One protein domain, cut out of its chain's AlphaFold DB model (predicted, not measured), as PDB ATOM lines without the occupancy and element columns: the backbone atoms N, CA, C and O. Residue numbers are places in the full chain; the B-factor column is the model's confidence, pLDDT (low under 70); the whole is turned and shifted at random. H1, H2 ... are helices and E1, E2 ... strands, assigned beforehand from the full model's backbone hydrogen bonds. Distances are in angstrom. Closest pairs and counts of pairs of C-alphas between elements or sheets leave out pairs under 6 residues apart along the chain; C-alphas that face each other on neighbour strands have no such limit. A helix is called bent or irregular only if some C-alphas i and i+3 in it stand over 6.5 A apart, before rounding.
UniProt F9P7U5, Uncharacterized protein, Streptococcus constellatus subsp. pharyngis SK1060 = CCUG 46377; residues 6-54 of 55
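Overview. This is residues 6 to 54 of the 55 residues of an uncharacterized protein of Streptococcus constellatus subsp. pharyngis SK1060 = CCUG 46377 (UniProt F9P7U5). A long, narrow hairpin of two antiparallel strands, E1 and E2, makes the body of this model, with an open loop of residues 25 to 33 at one end and the short helix H1 at the other, where residues 49 to 53 of H1 and the last printed residue, 54, stick out. Before the hairpin, residues 6 to 15 curve back beside E2 and lead into E1 at the end where H1 begins. The printed part has 49 residues, with two named strands and one named helix in the order E1, E2, H1; the sheet has the order E1 - E2 and is antiparallel. The class is mixed, helices and strands, with 9 residues in the helix and 20 in the strands. The whole is extended, with a radius of gyration of the C-alphas of 15.1 A, and flat, its C-alphas spanning 47 by 26 by 12 A along their three main axes.

Arrangement. Residues 6 to 15 come first and hold no named element. They lead into the strand E1, residues 16 to 24, whose neighbour is the strand E2, residues 34 to 44. E1 and E2 form a hairpin, joined by a short link of 9 residues. They are antiparallel, with 164 degrees between their N-to-C directions. Along E1, C-alphas that face each other run from Gly 16 and Ser 44, 4.3 A apart, through Val 20 and Cys 39, 4.6 A apart, to Asn 24 and Tyr 34, also 4.3 A apart. Backbone atoms within hydrogen-bond range across the pair include N 19 and O 40 at 2.9 A, and N 35 and O 23 at 2.9 A. E2 bends by 69 degrees at residue 37. The helix H1, residues 45 to 53, follows E2 by a tight link, with no residue between them. E1 and H1 have 4 pairs of C-alphas within 8 A, the closest being those of Gly 16 and Phe 45, 4.6 A apart; their centres are 20.2 A apart. Residues 45 to 48 of H1 make 7 pairs of C-alphas within 10 A with E1 and 1 with E2. In H1 every O i to N i+4 pair is within hydrogen-bond range.

Along the chain. The printed part begins at Ser 6, with its C-alpha at (-24.914, -36.041, -39.101). E1 has 9 residues, from Gly 16, C-alpha at (-29.991, -17.205, -38.692), to Asn 24, and measures 24.7 A from first to last C-alpha. E2 has 11 residues, from Tyr 34 to Ser 44; it is the longest strand by residues and measures 25.6 A. H1 has 9 residues and measures 12.7 A, from Phe 45 to Lys 53, whose C-alpha is at (-32.500, -1.099, -37.154). H1 is not bent.

Size, cuts and confidence. The two C-alphas farthest apart are those of Gly 29, which lies in the link from E1 to E2, and Ile 54, the last printed residue; they are 47.6 A apart. The first and last printed C-alphas, those of Ser 6 and Ile 54, are 37.1 A apart. Residues 49 to 54 stand free, and of these 49 to 53 belong to H1. The printed part has no cut and runs from residue 6 to residue 54 of a full chain of 55 residues. The link from E2 to H1 is tight, the link from E1 to E2 is short, and neither is long. The mean pLDDT of the printed part is 89.0, and no printed residue is under 70; by element the mean is 92 for E1, 91 for E2 and 87 for H1.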
ATOM      1  N   SER A   6     -25.513 -35.552 -40.347       86.25
ATOM      2  CA  SER A   6     -24.914 -36.041 -39.101       86.25
ATOM      3  C   SER A   6     -23.853 -35.078 -38.567       86.25
ATOM      4  O   SER A   6     -23.772 -34.869 -37.359       86.25
ATOM      5  N   LYS A   7     -23.103 -34.428 -39.466       83.50
ATOM      6  CA  LYS A   7     -22.053 -33.463 -39.112       83.50
ATOM      7  C   LYS A   7     -22.599 -32.071 -38.829       83.50
ATOM      8  O   LYS A   7     -22.208 -31.438 -37.855       83.50
ATOM      9  N   PHE A   8     -23.506 -31.585 -39.673       87.25
ATOM     10  CA  PHE A   8     -23.895 -30.172 -39.665       87.25
ATOM     11  C   PHE A   8     -25.310 -29.921 -39.136       87.25
ATOM     12  O   PHE A   8     -25.690 -28.770 -38.933       87.25
ATOM     13  N   GLY A   9     -26.100 -30.965 -38.864       82.88
ATOM     14  CA  GLY A   9     -27.494 -30.820 -38.433       82.88
ATOM     15  C   GLY A   9     -27.675 -29.990 -37.157       82.88
ATOM     16  O   GLY A   9     -28.640 -29.240 -37.055       82.88
ATOM     17  N   ALA A  10     -26.726 -30.058 -36.217       85.19
ATOM     18  CA  ALA A  10     -26.760 -29.255 -34.992       85.19
ATOM     19  C   ALA A  10     -26.524 -27.752 -35.249       85.19
ATOM     20  O   ALA A  10     -27.063 -26.908 -34.529       85.19
ATOM     21  N   VAL A  11     -25.753 -27.414 -36.290       85.38
ATOM     22  CA  VAL A  11     -25.437 -26.024 -36.656       85.38
ATOM     23  C   VAL A  11     -26.679 -25.334 -37.219       85.38
ATOM     24  O   VAL A  11     -27.021 -24.241 -36.780       85.38
ATOM     25  N   PHE A  12     -27.416 -25.998 -38.113       83.38
ATOM     26  CA  PHE A  12     -28.634 -25.462 -38.738       83.38
ATOM     27  C   PHE A  12     -29.900 -25.767 -37.926       83.38
ATOM     28  O   PHE A  12     -30.908 -26.226 -38.458       83.38
ATOM     29  N   SER A  13     -29.848 -25.526 -36.618       83.94
ATOM     30  CA  SER A  13     -30.943 -25.833 -35.685       83.94
ATOM     31  C   SER A  13     -31.973 -24.706 -35.532       83.94
ATOM     32  O   SER A  13     -33.053 -24.935 -34.994       83.94
ATOM     33  N   ALA A  14     -31.670 -23.493 -36.007       86.06
ATOM     34  CA  ALA A  14     -32.560 -22.336 -35.915       86.06
ATOM     35  C   ALA A  14     -32.366 -21.354 -37.089       86.06
ATOM     36  O   ALA A  14     -31.304 -21.347 -37.712       86.06
ATOM     37  N   PRO A  15     -33.332 -20.466 -37.381       86.75
ATOM     38  CA  PRO A  15     -33.133 -19.376 -38.334       86.75
ATOM     39  C   PRO A  15     -31.978 -18.446 -37.928       86.75
ATOM     40  O   PRO A  15     -31.824 -18.077 -36.758       86.75
ATOM     41  N   GLY A  16     -31.160 -18.055 -38.901       89.19
ATOM     42  CA  GLY A  16     -29.991 -17.205 -38.692       89.19
ATOM     43  C   GLY A  16     -29.142 -17.073 -39.951       89.19
ATOM     44  O   GLY A  16     -29.474 -17.641 -40.992       89.19
ATOM     45  N   LEU A  17     -28.048 -16.327 -39.839       90.31
ATOM     46  CA  LEU A  17     -27.029 -16.219 -40.875       90.31
ATOM     47  C   LEU A  17     -25.925 -17.233 -40.592       90.31
ATOM     48  O   LEU A  17     -25.419 -17.315 -39.470       90.31
ATOM     49  N   TYR A  18     -25.551 -17.986 -41.619       91.81
ATOM     50  CA  TYR A  18     -24.557 -19.045 -41.538       91.81
ATOM     51  C   TYR A  18     -23.490 -18.837 -42.603       91.81
ATOM     52  O   TYR A  18     -23.804 -18.512 -43.745       91.81
ATOM     53  N   GLU A  19     -22.239 -19.051 -42.221       92.25
ATOM     54  CA  GLU A  19     -21.130 -19.173 -43.155       92.25
ATOM     55  C   GLU A  19     -20.987 -20.646 -43.510       92.25
ATOM     56  O   GLU A  19     -20.959 -21.497 -42.613       92.25
ATOM     57  N   VAL A  20     -20.927 -20.937 -44.807       92.38
ATOM     58  CA  VAL A  20     -20.801 -22.296 -45.327       92.38
ATOM     59  C   VAL A  20     -19.653 -22.317 -46.314       92.38
ATOM     60  O   VAL A  20     -19.703 -21.645 -47.344       92.38
ATOM     61  N   GLU A  21     -18.634 -23.103 -46.005       93.81
ATOM     62  CA  GLU A  21     -17.553 -23.381 -46.937       93.81
ATOM     63  C   GLU A  21     -17.914 -24.605 -47.772       93.81
ATOM     64  O   GLU A  21     -18.375 -25.628 -47.251       93.81
ATOM     65  N   VAL A  22     -17.715 -24.481 -49.083       93.31
ATOM     66  CA  VAL A  22     -17.960 -25.555 -50.040       93.31
ATOM     67  C   VAL A  22     -16.734 -25.790 -50.903       93.31
ATOM     68  O   VAL A  22     -16.094 -24.849 -51.371       93.31
ATOM     69  N   VAL A  23     -16.450 -27.058 -51.166       93.94
ATOM     70  CA  VAL A  23     -15.424 -27.483 -52.117       93.94
ATOM     71  C   VAL A  23     -16.115 -28.140 -53.304       93.94
ATOM     72  O   VAL A  23     -17.056 -28.913 -53.134       93.94
ATOM     73  N   ASN A  24     -15.680 -27.809 -54.521       93.12
ATOM     74  CA  ASN A  24     -16.106 -28.518 -55.722       93.12
ATOM     75  C   ASN A  24     -15.132 -29.665 -55.998       93.12
ATOM     76  O   ASN A  24     -14.016 -29.424 -56.448       93.12
ATOM     77  N   ASN A  25     -15.577 -30.895 -55.772       91.94
ATOM     78  CA  ASN A  25     -14.780 -32.099 -56.004       91.94
ATOM     79  C   ASN A  25     -14.881 -32.617 -57.453       91.94
ATOM     80  O   ASN A  25     -14.416 -33.716 -57.750       91.94
ATOM     81  N   ALA A  26     -15.505 -31.861 -58.365       93.44
ATOM     82  CA  ALA A  26     -15.627 -32.263 -59.762       93.44
ATOM     83  C   ALA A  26     -14.271 -32.269 -60.477       93.44
ATOM     84  O   ALA A  26     -13.513 -31.299 -60.421       93.44
ATOM     85  N   LEU A  27     -14.007 -33.343 -61.218       92.88
ATOM     86  CA  LEU A  27     -12.879 -33.411 -62.142       92.88
ATOM     87  C   LEU A  27     -13.209 -32.704 -63.464       92.88
ATOM     88  O   LEU A  27     -14.368 -32.420 -63.776       92.88
ATOM     89  N   PHE A  28     -12.182 -32.439 -64.270       91.62
ATOM     90  CA  PHE A  28     -12.353 -31.817 -65.580       91.62
ATOM     91  C   PHE A  28     -13.347 -32.604 -66.454       91.62
ATOM     92  O   PHE A  28     -13.233 -33.820 -66.602       91.62
ATOM     93  N   GLY A  29     -14.328 -31.899 -67.024       92.94
ATOM     94  CA  GLY A  29     -15.388 -32.487 -67.850       92.94
ATOM     95  C   GLY A  29     -16.543 -33.134 -67.072       92.94
ATOM     96  O   GLY A  29     -17.485 -33.615 -67.698       92.94
ATOM     97  N   GLN A  30     -16.510 -33.139 -65.735       94.38
ATOM     98  CA  GLN A  30     -17.622 -33.605 -64.905       94.38
ATOM     99  C   GLN A  30     -18.552 -32.460 -64.497       94.38
ATOM    100  O   GLN A  30     -18.171 -31.291 -64.446       94.38
ATOM    101  N   ASN A  31     -19.785 -32.822 -64.144       91.44
ATOM    102  CA  ASN A  31     -20.709 -31.900 -63.494       91.44
ATOM    103  C   ASN A  31     -20.187 -31.503 -62.112       91.44
ATOM    104  O   ASN A  31     -19.531 -32.300 -61.445       91.44
ATOM    105  N   ALA A  32     -20.523 -30.292 -61.671       90.56
ATOM    106  CA  ALA A  32     -20.087 -29.775 -60.381       90.56
ATOM    107  C   ALA A  32     -20.547 -30.667 -59.213       90.56
ATOM    108  O   ALA A  32     -21.724 -31.021 -59.100       90.56
ATOM    109  N   GLN A  33     -19.617 -30.984 -58.315       91.75
ATOM    110  CA  GLN A  33     -19.828 -31.833 -57.146       91.75
ATOM    111  C   GLN A  33     -19.461 -31.048 -55.893       91.75
ATOM    112  O   GLN A  33     -18.410 -31.243 -55.291       91.75
ATOM    113  N   TYR A  34     -20.333 -30.110 -55.527       92.12
ATOM    114  CA  TYR A  34     -20.146 -29.311 -54.322       92.12
ATOM    115  C   TYR A  34     -20.418 -30.135 -53.062       92.12
ATOM    116  O   TYR A  34     -21.507 -30.706 -52.919       92.12
ATOM    117  N   GLU A  35     -19.474 -30.116 -52.134       91.00
ATOM    118  CA  GLU A  35     -19.570 -30.688 -50.795       91.00
ATOM    119  C   GLU A  35     -19.331 -29.599 -49.752       91.00
ATOM    120  O   GLU A  35     -18.479 -28.731 -49.931       91.00
ATOM    121  N   VAL A  36     -20.102 -29.644 -48.668       91.75
ATOM    122  CA  VAL A  36     -19.941 -28.738 -47.531       91.75
ATOM    123  C   VAL A  36     -18.821 -29.237 -46.623       91.75
ATOM    124  O   VAL A  36     -18.905 -30.347 -46.099       91.75
ATOM    125  N   THR A  37     -17.804 -28.409 -46.397       91.62
ATOM    126  CA  THR A  37     -16.644 -28.752 -45.555       91.62
ATOM    127  C   THR A  37     -16.733 -28.144 -44.164       91.62
ATOM    128  O   THR A  37     -16.352 -28.789 -43.187       91.62
ATOM    129  N   GLN A  38     -17.276 -26.932 -44.050       90.19
ATOM    130  CA  GLN A  38     -17.388 -26.217 -42.783       90.19
ATOM    131  C   GLN A  38     -18.674 -25.396 -42.731       90.19
ATOM    132  O   GLN A  38     -19.132 -24.852 -43.734       90.19
ATOM    133  N   CYS A  39     -19.267 -25.312 -41.541       91.12
ATOM    134  CA  CYS A  39     -20.438 -24.486 -41.271       91.12
ATOM    135  C   CYS A  39     -20.300 -23.820 -39.907       91.12
ATOM    136  O   CYS A  39     -20.007 -24.500 -38.921       91.12
ATOM    137  N   ARG A  40     -20.586 -22.519 -39.822       90.56
ATOM    138  CA  ARG A  40     -20.731 -21.822 -38.536       90.56
ATOM    139  C   ARG A  40     -21.868 -20.813 -38.564       90.56
ATOM    140  O   ARG A  40     -22.141 -20.195 -39.590       90.56
ATOM    141  N   LYS A  41     -22.519 -20.626 -37.418       90.19
ATOM    142  CA  LYS A  41     -23.522 -19.575 -37.230       90.19
ATOM    143  C   LYS A  41     -22.813 -18.239 -37.035       90.19
ATOM    144  O   LYS A  41     -22.009 -18.111 -36.117       90.19
ATOM    145  N   ILE A  42     -23.109 -17.272 -37.897       90.50
ATOM    146  CA  ILE A  42     -22.579 -15.904 -37.820       90.50
ATOM    147  C   ILE A  42     -23.480 -15.034 -36.942       90.50
ATOM    148  O   ILE A  42     -22.993 -14.176 -36.217       90.50
ATOM    149  N   GLY A  43     -24.793 -15.268 -36.982       87.56
ATOM    150  CA  GLY A  43     -25.746 -14.515 -36.174       87.56
ATOM    151  C   GLY A  43     -27.113 -15.177 -36.124       87.56
ATOM    152  O   GLY A  43     -27.538 -15.876 -37.048       87.56
ATOM    153  N   SER A  44     -27.811 -14.988 -35.015       90.62
ATOM    154  CA  SER A  44     -29.226 -15.308 -34.884       90.62
ATOM    155  C   SER A  44     -30.089 -14.311 -35.651       90.62
ATOM    156  O   SER A  44     -29.694 -13.177 -35.907       90.62
ATOM    157  N   PHE A  45     -31.308 -14.723 -35.987       87.81
ATOM    158  CA  PHE A  45     -32.267 -13.826 -36.625       87.81
ATOM    159  C   PHE A  45     -32.523 -12.545 -35.812       87.81
ATOM    160  O   PHE A  45     -32.588 -11.467 -36.390       87.81
ATOM    161  N   ALA A  46     -32.612 -12.646 -34.480       89.00
ATOM    162  CA  ALA A  46     -32.827 -11.488 -33.613       89.00
ATOM    163  C   ALA A  46     -31.676 -10.473 -33.710       89.00
ATOM    164  O   ALA A  46     -31.927  -9.287 -33.891       89.00
ATOM    165  N   GLU A  47     -30.424 -10.938 -33.674       88.06
ATOM    166  CA  GLU A  47     -29.245 -10.071 -33.825       88.06
ATOM    167  C   GLU A  47     -29.229  -9.376 -35.191       88.06
ATOM    168  O   GLU A  47     -28.966  -8.179 -35.272       88.06
ATOM    169  N   LEU A  48     -29.587 -10.093 -36.261       86.12
ATOM    170  CA  LEU A  48     -29.664  -9.522 -37.610       86.12
ATOM    171  C   LEU A  48     -30.755  -8.448 -37.721       86.12
ATOM    172  O   LEU A  48     -30.550  -7.425 -38.373       86.12
ATOM    173  N   VAL A  49     -31.906  -8.663 -37.076       87.44
ATOM    174  CA  VAL A  49     -32.996  -7.679 -37.022       87.44
ATOM    175  C   VAL A  49     -32.560  -6.424 -36.269       87.44
ATOM    176  O   VAL A  49     -32.852  -5.322 -36.728       87.44
ATOM    177  N   GLU A  50     -31.845  -6.562 -35.153       87.75
ATOM    178  CA  GLU A  50     -31.321  -5.407 -34.414       87.75
ATOM    179  C   GLU A  50     -30.260  -4.644 -35.216       87.75
ATOM    180  O   GLU A  50     -30.324  -3.419 -35.295       87.75
ATOM    181  N   MET A  51     -29.352  -5.339 -35.910       82.25
ATOM    182  CA  MET A  51     -28.373  -4.692 -36.795       82.25
ATOM    183  C   MET A  51     -29.035  -3.899 -37.928       82.25
ATOM    184  O   MET A  51     -28.561  -2.825 -38.280       82.25
ATOM    185  N   ALA A  52     -30.149  -4.389 -38.479       83.38
ATOM    186  CA  ALA A  52     -30.881  -3.699 -39.539       83.38
ATOM    187  C   ALA A  52     -31.610  -2.424 -39.064       83.38
ATOM    188  O   ALA A  52     -31.959  -1.577 -39.888       83.38
ATOM    189  N   LYS A  53     -31.860  -2.284 -37.754       87.88
ATOM    190  CA  LYS A  53     -32.500  -1.099 -37.154       87.88
ATOM    191  C   LYS A  53     -31.520   0.041 -36.887       87.88
ATOM    192  O   LYS A  53     -31.967   1.173 -36.718       87.88
ATOM    193  N   ILE A  54     -30.218  -0.242 -36.843       71.44
ATOM    194  CA  ILE A  54     -29.175   0.778 -36.729       71.44
ATOM    195  C   ILE A  54     -29.067   1.453 -38.100       71.44
ATOM    196  O   ILE A  54     -28.401   0.949 -39.004       71.44
TER     197      ILE A  54